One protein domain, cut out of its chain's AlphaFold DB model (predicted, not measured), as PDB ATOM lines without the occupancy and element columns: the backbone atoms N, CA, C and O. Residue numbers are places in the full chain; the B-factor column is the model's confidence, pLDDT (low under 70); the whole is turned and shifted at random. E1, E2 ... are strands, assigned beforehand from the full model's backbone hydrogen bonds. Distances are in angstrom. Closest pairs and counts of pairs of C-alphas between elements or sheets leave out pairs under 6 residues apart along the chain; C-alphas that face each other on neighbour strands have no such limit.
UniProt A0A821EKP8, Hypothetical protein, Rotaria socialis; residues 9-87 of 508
ATOM      1  N   ARG A   9      12.145  31.345  -8.059       90.75
ATOM      2  CA  ARG A   9      13.146  31.754  -9.044       90.75
ATOM      3  C   ARG A   9      14.355  30.828  -8.986       90.75
ATOM      4  O   ARG A   9      15.025  30.773  -7.960       90.75
ATOM      5  N   LEU A  10      14.680  30.201 -10.114       88.75
ATOM      6  CA  LEU A  10      15.807  29.277 -10.245       88.75
ATOM      7  C   LEU A  10      17.099  29.980 -10.654       88.75
ATOM      8  O   LEU A  10      18.116  29.874  -9.974       88.75
ATOM      9  N   PHE A  11      17.058  30.719 -11.763       83.69
ATOM     10  CA  PHE A  11      18.251  31.299 -12.372       83.69
ATOM     11  C   PHE A  11      18.028  32.722 -12.842       83.69
ATOM     12  O   PHE A  11      16.909  33.162 -13.124       83.69
ATOM     13  N   HIS A  12      19.159  33.399 -12.975       85.88
ATOM     14  CA  HIS A  12      19.275  34.647 -13.679       85.88
ATOM     15  C   HIS A  12      19.973  34.415 -15.012       85.88
ATOM     16  O   HIS A  12      21.047  33.813 -15.057       85.88
ATOM     17  N   LEU A  13      19.354  34.884 -16.084       86.25
ATOM     18  CA  LEU A  13      19.869  34.749 -17.435       86.25
ATOM     19  C   LEU A  13      20.113  36.154 -17.971       86.25
ATOM     20  O   LEU A  13      19.203  36.977 -17.986       86.25
ATOM     21  N   SER A  14      21.340  36.431 -18.389       85.38
ATOM     22  CA  SER A  14      21.669  37.633 -19.146       85.38
ATOM     23  C   SER A  14      22.039  37.237 -20.565       85.38
ATOM     24  O   SER A  14      22.652  36.191 -20.799       85.38
ATOM     25  N   VAL A  15      21.657  38.078 -21.517       82.88
ATOM     26  CA  VAL A  15      22.042  37.919 -22.916       82.88
ATOM     27  C   VAL A  15      22.743  39.191 -23.355       82.88
ATOM     28  O   VAL A  15      22.332  40.287 -22.988       82.88
ATOM     29  N   SER A  16      23.830  39.048 -24.106       80.31
ATOM     30  CA  SER A  16      24.632  40.177 -24.573       80.31
ATOM     31  C   SER A  16      24.945  40.028 -26.053       80.31
ATOM     32  O   SER A  16      25.375  38.955 -26.481       80.31
ATOM     33  N   ASP A  17      24.807  41.122 -26.791       79.19
ATOM     34  CA  ASP A  17      25.218  41.252 -28.183       79.19
ATOM     35  C   ASP A  17      26.524  42.058 -28.238       79.19
ATOM     36  O   ASP A  17      26.682  43.066 -27.545       79.19
ATOM     37  N   LYS A  18      27.490  41.593 -29.033       76.88
ATOM     38  CA  LYS A  18      28.806  42.229 -29.157       76.88
ATOM     39  C   LYS A  18      28.744  43.549 -29.918       76.88
ATOM     40  O   LYS A  18      29.588  44.406 -29.652       76.88
ATOM     41  N   ASP A  19      27.734  43.760 -30.760       72.06
ATOM     42  CA  ASP A  19      27.622  44.957 -31.604       72.06
ATOM     43  C   ASP A  19      27.072  46.193 -30.853       72.06
ATOM     44  O   ASP A  19      26.855  47.250 -31.443       72.06
ATOM     45  N   SER A  20      26.928  46.077 -29.523       55.72
ATOM     46  CA  SER A  20      27.059  47.124 -28.494       55.72
ATOM     47  C   SER A  20      26.706  48.560 -28.905       55.72
ATOM     48  O   SER A  20      27.561  49.434 -28.786       55.72
ATOM     49  N   VAL A  21      25.461  48.861 -29.304       56.25
ATOM     50  CA  VAL A  21      24.965  50.249 -29.170       56.25
ATOM     51  C   VAL A  21      23.499  50.366 -28.748       56.25
ATOM     52  O   VAL A  21      23.247  51.265 -27.961       56.25
ATOM     53  N   ASN A  22      22.537  49.539 -29.191       55.78
ATOM     54  CA  ASN A  22      21.128  49.649 -28.724       55.78
ATOM     55  C   ASN A  22      20.174  48.535 -29.222       55.78
ATOM     56  O   ASN A  22      18.969  48.761 -29.344       55.78
ATOM     57  N   ASN A  23      20.668  47.333 -29.524       62.81
ATOM     58  CA  ASN A  23      19.804  46.277 -30.062       62.81
ATOM     59  C   ASN A  23      19.256  45.411 -28.923       62.81
ATOM     60  O   ASN A  23      19.986  44.624 -28.328       62.81
ATOM     61  N   LYS A  24      17.966  45.577 -28.614       70.12
ATOM     62  CA  LYS A  24      17.252  44.756 -27.630       70.12
ATOM     63  C   LYS A  24      17.240  43.295 -28.098       70.12
ATOM     64  O   LYS A  24      16.796  43.022 -29.212       70.12
ATOM     65  N   ILE A  25      17.680  42.358 -27.260       78.69
ATOM     66  CA  ILE A  25      17.698  40.921 -27.587       78.69
ATOM     67  C   ILE A  25      16.442  40.273 -27.014       78.69
ATOM     68  O   ILE A  25      16.109  40.472 -25.847       78.69
ATOM     69  N   ILE A  26      15.743  39.469 -27.815       82.38
ATOM     70  CA  ILE A  26      14.575  38.720 -27.347       82.38
ATOM     71  C   ILE A  26      15.033  37.314 -26.962       82.38
ATOM     72  O   ILE A  26      15.398  36.527 -27.836       82.38
ATOM     73  N   LEU A  27      14.991  36.994 -25.666       87.94
ATOM     74  CA  LEU A  27      15.207  35.636 -25.164       87.94
ATOM     75  C   LEU A  27      13.863  34.920 -24.994       87.94
ATOM     76  O   LEU A  27      12.951  35.441 -24.349       87.94
ATOM     77  N   LYS A  28      13.740  33.709 -25.541       90.12
ATOM     78  CA  LYS A  28      12.559  32.850 -25.380       90.12
ATOM     79  C   LYS A  28      12.952  31.471 -24.876       90.12
ATOM     80  O   LYS A  28      13.947  30.908 -25.315       90.12
ATOM     81  N   LEU A  29      12.129  30.910 -23.994       94.12
ATOM     82  CA  LEU A  29      12.175  29.494 -23.637       94.12
ATOM     83  C   LEU A  29      11.343  28.699 -24.654       94.12
ATOM     84  O   LEU A  29      10.171  29.018 -24.847       94.12
ATOM     85  N   LEU A  30      11.923  27.682 -25.292       93.88
ATOM     86  CA  LEU A  30      11.257  26.875 -26.323       93.88
ATOM     87  C   LEU A  30      10.622  25.582 -25.785       93.88
ATOM     88  O   LEU A  30       9.652  25.097 -26.362       93.88
ATOM     89  N   THR A  31      11.139  25.020 -24.688       94.06
ATOM     90  CA  THR A  31      10.707  23.722 -24.133       94.06
ATOM     91  C   THR A  31      10.133  23.858 -22.720       94.06
ATOM     92  O   THR A  31      10.408  24.829 -22.023       94.06
ATOM     93  N   HIS A  32       9.316  22.885 -22.292       92.88
ATOM     94  CA  HIS A  32       8.761  22.787 -20.929       92.88
ATOM     95  C   HIS A  32       8.061  24.064 -20.406       92.88
ATOM     96  O   HIS A  32       8.075  24.350 -19.209       92.88
ATOM     97  N   GLN A  33       7.402  24.817 -21.295       92.44
ATOM     98  CA  GLN A  33       6.680  26.065 -20.980       92.44
ATOM     99  C   GLN A  33       5.473  25.875 -20.039       92.44
ATOM    100  O   GLN A  33       4.880  26.849 -19.594       92.44
ATOM    101  N   ASN A  34       5.077  24.630 -19.763       92.88
ATOM    102  CA  ASN A  34       4.064  24.273 -18.770       92.88
ATOM    103  C   ASN A  34       4.629  24.176 -17.341       92.88
ATOM    104  O   ASN A  34       3.856  24.200 -16.389       92.88
ATOM    105  N   LEU A  35       5.950  24.043 -17.194       93.44
ATOM    106  CA  LEU A  35       6.632  23.864 -15.908       93.44
ATOM    107  C   LEU A  35       7.549  25.038 -15.566       93.44
ATOM    108  O   LEU A  35       7.717  25.349 -14.388       93.44
ATOM    109  N   PHE A  36       8.097  25.723 -16.572       94.62
ATOM    110  CA  PHE A  36       9.007  26.848 -16.391       94.62
ATOM    111  C   PHE A  36       8.561  28.066 -17.197       94.62
ATOM    112  O   PHE A  36       8.125  27.948 -18.342       94.62
ATOM    113  N   GLN A  37       8.726  29.248 -16.610       93.38
ATOM    114  CA  GLN A  37       8.427  30.522 -17.255       93.38
ATOM    115  C   GLN A  37       9.632  31.453 -17.179       93.38
ATOM    116  O   GLN A  37      10.267  31.608 -16.135       93.38
ATOM    117  N   LEU A  38       9.932  32.098 -18.304       92.56
ATOM    118  CA  LEU A  38      10.978  33.104 -18.409       92.56
ATOM    119  C   LEU A  38      10.354  34.503 -18.331       92.56
ATOM    120  O   LEU A  38       9.571  34.879 -19.200       92.56
ATOM    121  N   ASN A  39      10.723  35.277 -17.311       89.56
ATOM    122  CA  ASN A  39      10.221  36.630 -17.086       89.56
ATOM    123  C   ASN A  39      11.324  37.668 -17.322       89.56
ATOM    124  O   ASN A  39      12.308  37.699 -16.580       89.56
ATOM    125  N   GLU A  40      11.137  38.542 -18.314       85.31
ATOM    126  CA  GLU A  40      12.011  39.697 -18.567       85.31
ATOM    127  C   GLU A  40      11.997  40.652 -17.356       85.31
ATOM    128  O   GLU A  40      10.961  40.880 -16.730       85.31
ATOM    129  N   GLN A  41      13.169  41.161 -16.988       81.69
ATOM    130  CA  GLN A  41      13.393  42.152 -15.935       81.69
ATOM    131  C   GLN A  41      13.900  43.460 -16.574       81.69
ATOM    132  O   GLN A  41      13.326  43.933 -17.551       81.69
ATOM    133  N   TYR A  42      14.961  44.066 -16.032       75.56
ATOM    134  CA  TYR A  42      15.568  45.302 -16.537       75.56
ATOM    135  C   TYR A  42      16.912  45.008 -17.213       75.56
ATOM    136  O   TYR A  42      17.693  44.246 -16.656       75.56
ATOM    137  N   ASN A  43      17.216  45.665 -18.339       71.75
ATOM    138  CA  ASN A  43      18.486  45.552 -19.085       71.75
ATOM    139  C   ASN A  43      18.833  44.118 -19.554       71.75
ATOM    140  O   ASN A  43      19.856  43.574 -19.143       71.75
ATOM    141  N   ASP A  44      17.992  43.513 -20.406       74.81
ATOM    142  CA  ASP A  44      18.245  42.202 -21.054       74.81
ATOM    143  C   ASP A  44      18.510  41.049 -20.073       74.81
ATOM    144  O   ASP A  44      19.267  40.101 -20.312       74.81
ATOM    145  N   LEU A  45      17.841  41.159 -18.936       82.38
ATOM    146  CA  LEU A  45      18.012  40.330 -17.770       82.38
ATOM    147  C   LEU A  45      16.722  39.565 -17.524       82.38
ATOM    148  O   LEU A  45      15.653  40.165 -17.469       82.38
ATOM    149  N   TYR A  46      16.801  38.252 -17.366       88.62
ATOM    150  CA  TYR A  46      15.631  37.387 -17.296       88.62
ATOM    151  C   TYR A  46      15.684  36.507 -16.050       88.62
ATOM    152  O   TYR A  46      16.739  36.008 -15.655       88.62
ATOM    153  N   ASN A  47      14.522  36.295 -15.438       90.75
ATOM    154  CA  ASN A  47      14.345  35.354 -14.340       90.75
ATOM    155  C   ASN A  47      13.630  34.111 -14.860       90.75
ATOM    156  O   ASN A  47      12.516  34.213 -15.376       90.75
ATOM    157  N   LEU A  48      14.246  32.944 -14.687       92.56
ATOM    158  CA  LEU A  48      13.557  31.672 -14.874       92.56
ATOM    159  C   LEU A  48      12.851  31.303 -13.566       92.56
ATOM    160  O   LEU A  48      13.511  31.176 -12.532       92.56
ATOM    161  N   ILE A  49      11.532  31.142 -13.613       93.25
ATOM    162  CA  ILE A  49      10.708  30.726 -12.474       93.25
ATOM    163  C   ILE A  49      10.022  29.387 -12.753       93.25
ATOM    164  O   ILE A  49       9.756  29.044 -13.906       93.25
ATOM    165  N   ILE A  50       9.718  28.650 -11.690       94.19
ATOM    166  CA  ILE A  50       8.879  27.448 -11.741       94.19
ATOM    167  C   ILE A  50       7.409  27.878 -11.798       94.19
ATOM    168  O   ILE A  50       6.993  28.729 -11.019       94.19
ATOM    169  N   ILE A  51       6.613  27.295 -12.692       94.44
ATOM    170  CA  ILE A  51       5.160  27.537 -12.802       94.44
ATOM    171  C   ILE A  51       4.310  26.264 -12.703       94.44
ATOM    172  O   ILE A  51       3.089  26.356 -12.589       94.44
ATOM    173  N   GLY A  52       4.939  25.089 -12.709       91.81
ATOM    174  CA  GLY A  52       4.293  23.795 -12.491       91.81
ATOM    175  C   GLY A  52       4.949  23.024 -11.352       91.81
ATOM    176  O   GLY A  52       6.026  23.392 -10.894       91.81
ATOM    177  N   ARG A  53       4.297  21.959 -10.877       91.94
ATOM    178  CA  ARG A  53       4.902  21.062  -9.884       91.94
ATOM    179  C   ARG A  53       5.993  20.225 -10.540       91.94
ATOM    180  O   ARG A  53       5.820  19.793 -11.679       91.94
ATOM    181  N   LEU A  54       7.090  20.041  -9.822       93.62
ATOM    182  CA  LEU A  54       8.188  19.171 -10.206       93.62
ATOM    183  C   LEU A  54       8.084  17.910  -9.341       93.62
ATOM    184  O   LEU A  54       7.736  18.004  -8.171       93.62
ATOM    185  N   ASP A  55       8.310  16.763  -9.959       92.81
ATOM    186  CA  ASP A  55       8.219  15.430  -9.360       92.81
ATOM    187  C   ASP A  55       9.291  14.606 -10.079       92.81
ATOM    188  O   ASP A  55       9.298  14.517 -11.318       92.81
ATOM    189  N   ARG A  56      10.285  14.141  -9.327       94.75
ATOM    190  CA  ARG A  56      11.460  13.447  -9.845       94.75
ATOM    191  C   ARG A  56      11.126  12.001 -10.175       94.75
ATOM    192  O   ARG A  56      11.648  11.501 -11.175       94.75
ATOM    193  N   GLU A  57      10.232  11.377  -9.421       93.94
ATOM    194  CA  GLU A  57       9.698  10.031  -9.648       93.94
ATOM    195  C   GLU A  57       8.959   9.979 -10.986       93.94
ATOM    196  O   GLU A  57       9.004   8.971 -11.699       93.94
ATOM    197  N   GLN A  58       8.334  11.093 -11.378       93.19
ATOM    198  CA  GLN A  58       7.790  11.273 -12.717       93.19
ATOM    199  C   GLN A  58       8.878  11.586 -13.759       93.19
ATOM    200  O   GLN A  58       8.875  10.991 -14.844       93.19
ATOM    201  N   GLN A  59       9.759  12.556 -13.489       93.25
ATOM    202  CA  GLN A  59      10.837  12.944 -14.402       93.25
ATOM    203  C   GLN A  59      12.006  13.649 -13.683       93.25
ATOM    204  O   GLN A  59      11.894  14.789 -13.234       93.25
ATOM    205  N   GLU A  60      13.184  13.019 -13.706       93.94
ATOM    206  CA  GLU A  60      14.383  13.476 -12.979       93.94
ATOM    207  C   GLU A  60      15.149  14.654 -13.615       93.94
ATOM    208  O   GLU A  60      15.850  15.402 -12.922       93.94
ATOM    209  N   GLU A  61      15.045  14.836 -14.936       95.38
ATOM    210  CA  GLU A  61      15.835  15.815 -15.690       95.38
ATOM    211  C   GLU A  61      14.989  16.550 -16.741       95.38
ATOM    212  O   GLU A  61      14.221  15.946 -17.492       95.38
ATOM    213  N   TYR A  62      15.163  17.871 -16.837       94.81
ATOM    214  CA  TYR A  62      14.505  18.740 -17.812       94.81
ATOM    215  C   TYR A  62      15.545  19.472 -18.660       94.81
ATOM    216  O   TYR A  62      16.397  20.192 -18.137       94.81
ATOM    217  N   ASN A  63      15.449  19.338 -19.983       95.06
ATOM    218  CA  ASN A  63      16.353  19.992 -20.925       95.06
ATOM    219  C   ASN A  63      15.692  21.246 -21.509       95.06
ATOM    220  O   ASN A  63      14.854  21.189 -22.415       95.06
ATOM    221  N   LEU A  64      16.060  22.401 -20.955       94.62
ATOM    222  CA  LEU A  64      15.552  23.703 -21.367       94.62
ATOM    223  C   LEU A  64      16.358  24.247 -22.543       94.62
ATOM    224  O   LEU A  64      17.582  24.360 -22.466       94.62
ATOM    225  N   ILE A  65      15.663  24.620 -23.615       95.00
ATOM    226  CA  ILE A  65      16.268  25.258 -24.786       95.00
ATOM    227  C   ILE A  65      15.839  26.718 -24.806       95.00
ATOM    228  O   ILE A  65      14.648  27.026 -24.868       95.00
ATOM    229  N   PHE A  66      16.821  27.611 -24.745       92.69
ATOM    230  CA  PHE A  66      16.625  29.046 -24.863       92.69
ATOM    231  C   PHE A  66      17.082  29.519 -26.236       92.69
ATOM    232  O   PHE A  66      18.223  29.262 -26.609       92.69
ATOM    233  N   GLU A  67      16.230  30.245 -26.952       92.06
ATOM    234  CA  GLU A  67      16.585  30.935 -28.193       92.06
ATOM    235  C   GLU A  67      16.760  32.424 -27.896       92.06
ATOM    236  O   GLU A  67      15.831  33.088 -27.427       92.06
ATOM    237  N   ALA A  68      17.953  32.947 -28.164       88.94
ATOM    238  CA  ALA A  68      18.216  34.376 -28.192       88.94
ATOM    239  C   ALA A  68      18.183  34.853 -29.642       88.94
ATOM    240  O   ALA A  68      18.913  34.332 -30.486       88.94
ATOM    241  N   LYS A  69      17.347  35.853 -29.912       87.44
ATOM    242  CA  LYS A  69      17.182  36.452 -31.232       87.44
ATOM    243  C   LYS A  69      17.512  37.938 -31.185       87.44
ATOM    244  O   LYS A  69      16.931  38.669 -30.375       87.44
ATOM    245  N   ASP A  70      18.420  38.375 -32.050       83.94
ATOM    246  CA  ASP A  70      18.719  39.797 -32.214       83.94
ATOM    247  C   ASP A  70      17.575  40.546 -32.941       83.94
ATOM    248  O   ASP A  70      16.615  39.956 -33.452       83.94
ATOM    249  N   GLN A  71      17.657  41.877 -32.962       77.56
ATOM    250  CA  GLN A  71      16.715  42.749 -33.676       77.56
ATOM    251  C   GLN A  71      17.347  43.382 -34.923       77.56
ATOM    252  O   GLN A  71      17.084  44.545 -35.235       77.56
ATOM    253  N   GLY A  72      18.194  42.632 -35.639       72.31
ATOM    254  CA  GLY A  72      18.811  43.109 -36.876       72.31
ATOM    255  C   GLY A  72      17.774  43.590 -37.903       72.31
ATOM    256  O   GLY A  72      16.726  42.971 -38.094       72.31
ATOM    257  N   THR A  73      18.053  44.719 -38.560       68.75
ATOM    258  CA  THR A  73      17.111  45.390 -39.476       68.75
ATOM    259  C   THR A  73      17.015  44.742 -40.859       68.75
ATOM    260  O   THR A  73      15.978  44.870 -41.504       68.75
ATOM    261  N   GLU A  74      18.059  44.038 -41.318       73.12
ATOM    262  CA  GLU A  74      18.070  43.328 -42.614       73.12
ATOM    263  C   GLU A  74      18.046  41.800 -42.469       73.12
ATOM    264  O   GLU A  74      17.344  41.115 -43.215       73.12
ATOM    265  N   GLN A  75      18.785  41.254 -41.502       74.31
ATOM    266  CA  GLN A  75      18.760  39.840 -41.128       74.31
ATOM    267  C   GLN A  75      18.805  39.739 -39.611       74.31
ATOM    268  O   GLN A  75      19.571  40.460 -38.977       74.31
ATOM    269  N   THR A  76      17.997  38.840 -39.050       77.75
ATOM    270  CA  THR A  76      18.058  38.519 -37.625       77.75
ATOM    271  C   THR A  76      18.845  37.235 -37.408       77.75
ATOM    272  O   THR A  76      18.500  36.224 -38.031       77.75
ATOM    273  N   LEU A  77      19.832  37.241 -36.520       84.50
ATOM    274  CA  LEU A  77      20.561  36.049 -36.104       84.50
ATOM    275  C   LEU A  77      19.939  35.454 -34.837       84.50
ATOM    276  O   LEU A  77      19.443  36.163 -33.957       84.50
ATOM    277  N   THR A  78      19.967  34.126 -34.751       87.50
ATOM    278  CA  THR A  78      19.538  33.380 -33.567       87.50
ATOM    279  C   THR A  78      20.674  32.523 -33.032       87.50
ATOM    280  O   THR A  78      21.531  32.044 -33.778       87.50
ATOM    281  N   THR A  79      20.691  32.335 -31.718       89.06
ATOM    282  CA  THR A  79      21.560  31.370 -31.047       89.06
ATOM    283  C   THR A  79      20.767  30.615 -29.995       89.06
ATOM    284  O   THR A  79      19.881  31.180 -29.350       89.06
ATOM    285  N   GLU A  80      21.091  29.340 -29.819       92.62
ATOM    286  CA  GLU A  80      20.436  28.474 -28.849       92.62
ATOM    287  C   GLU A  80      21.376  28.146 -27.691       92.62
ATOM    288  O   GLU A  80      22.568  27.875 -27.865       92.62
ATOM    289  N   LYS A  81      20.824  28.141 -26.478       91.00
ATOM    290  CA  LYS A  81      21.512  27.688 -25.275       91.00
ATOM    291  C   LYS A  81      20.698  26.602 -24.595       91.00
ATOM    292  O   LYS A  81      19.532  26.795 -24.272       91.00
ATOM    293  N   HIS A  82      21.357  25.481 -24.335       93.38
ATOM    294  CA  HIS A  82      20.780  24.359 -23.612       93.38
ATOM    295  C   HIS A  82      21.152  24.469 -22.133       93.38
ATOM    296  O   HIS A  82      22.321  24.693 -21.795       93.38
ATOM    297  N   LEU A  83      20.156  24.322 -21.266       91.75
ATOM    298  CA  LEU A  83      20.302  24.253 -19.820       91.75
ATOM    299  C   LEU A  83      19.601  22.996 -19.321       91.75
ATOM    300  O   LEU A  83      18.395  22.839 -19.487       91.75
ATOM    301  N   THR A  84      20.359  22.133 -18.667       93.69
ATOM    302  CA  THR A  84      19.831  20.928 -18.040       93.69
ATOM    303  C   THR A  84      19.520  21.217 -16.577       93.69
ATOM    304  O   THR A  84      20.411  21.599 -15.816       93.69
ATOM    305  N   ILE A  85      18.261  21.041 -16.181       92.56
ATOM    306  CA  ILE A  85      17.820  21.083 -14.786       92.56
ATOM    307  C   ILE A  85      17.699  19.645 -14.300       92.56
ATOM    308  O   ILE A  85      16.900  18.885 -14.837       92.56
ATOM    309  N   ARG A  86      18.472  19.289 -13.273       94.00
ATOM    310  CA  ARG A  86      18.342  18.017 -12.554       94.00
ATOM    311  C   ARG A  86      17.644  18.260 -11.232       94.00
ATOM    312  O   ARG A  86      18.049  19.164 -10.495       94.00
ATOM    313  N   LEU A  87      16.607  17.482 -10.958       94.19
ATOM    314  CA  LEU A  87      15.942  17.528  -9.665       94.19
ATOM    315  C   LEU A  87      16.808  16.844  -8.604       94.19
ATOM    316  O   LEU A  87      17.624  15.971  -8.899       94.19
TER     317      LEU A  87
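What this domain is: This is residues 9 to 87 of the 508 residues of the protein "Hypothetical protein" of Rotaria socialis (UniProt A0A821EKP8). Two antiparallel three-stranded sheets, E1 - E4 - E3 and E2 - E5 - E6, lie partly face to face as a sandwich, with E5 and E6 a long hairpin. The printed part has 79 residues with six named strands, E1 to E6 in chain order; it is all strand, though under half of the residues are in named elements. It is a rod of 47 by 23 by 17 A, only just loose, close to compact, with a radius of gyration of the C-alphas of 14.2 A.

Where its parts are: Find C-alpha 9 at (13.146, 31.754, -9.044), where E1, residues 9 to 14, begins. Next come E2, residues 26 to 29, E3, 36 to 40, and E4, 45 to 50. E5, residues 61 to 69, measures 25.9 A; E6, 78 to 86, measures 26.1 A and ends at (18.342, 18.017, -12.554).

How they stand to each other: Look within hydrogen-bond range for N 10 and O 48 between E1 and E4, 2.9 A, N 39 and O 47 in the hairpin E3 and E4, 2.8 A, N 28 and O 67 between E2 and E5, 2.9 A, and N 64 and O 83 between E5 and E6, 2.8 A. The facing parts are 9.8 A centre to centre.

The domain as a whole: The printed part has no cut. The link E1 to E2 is long; pLDDT is under 70 at residues 20 to 23 and 73.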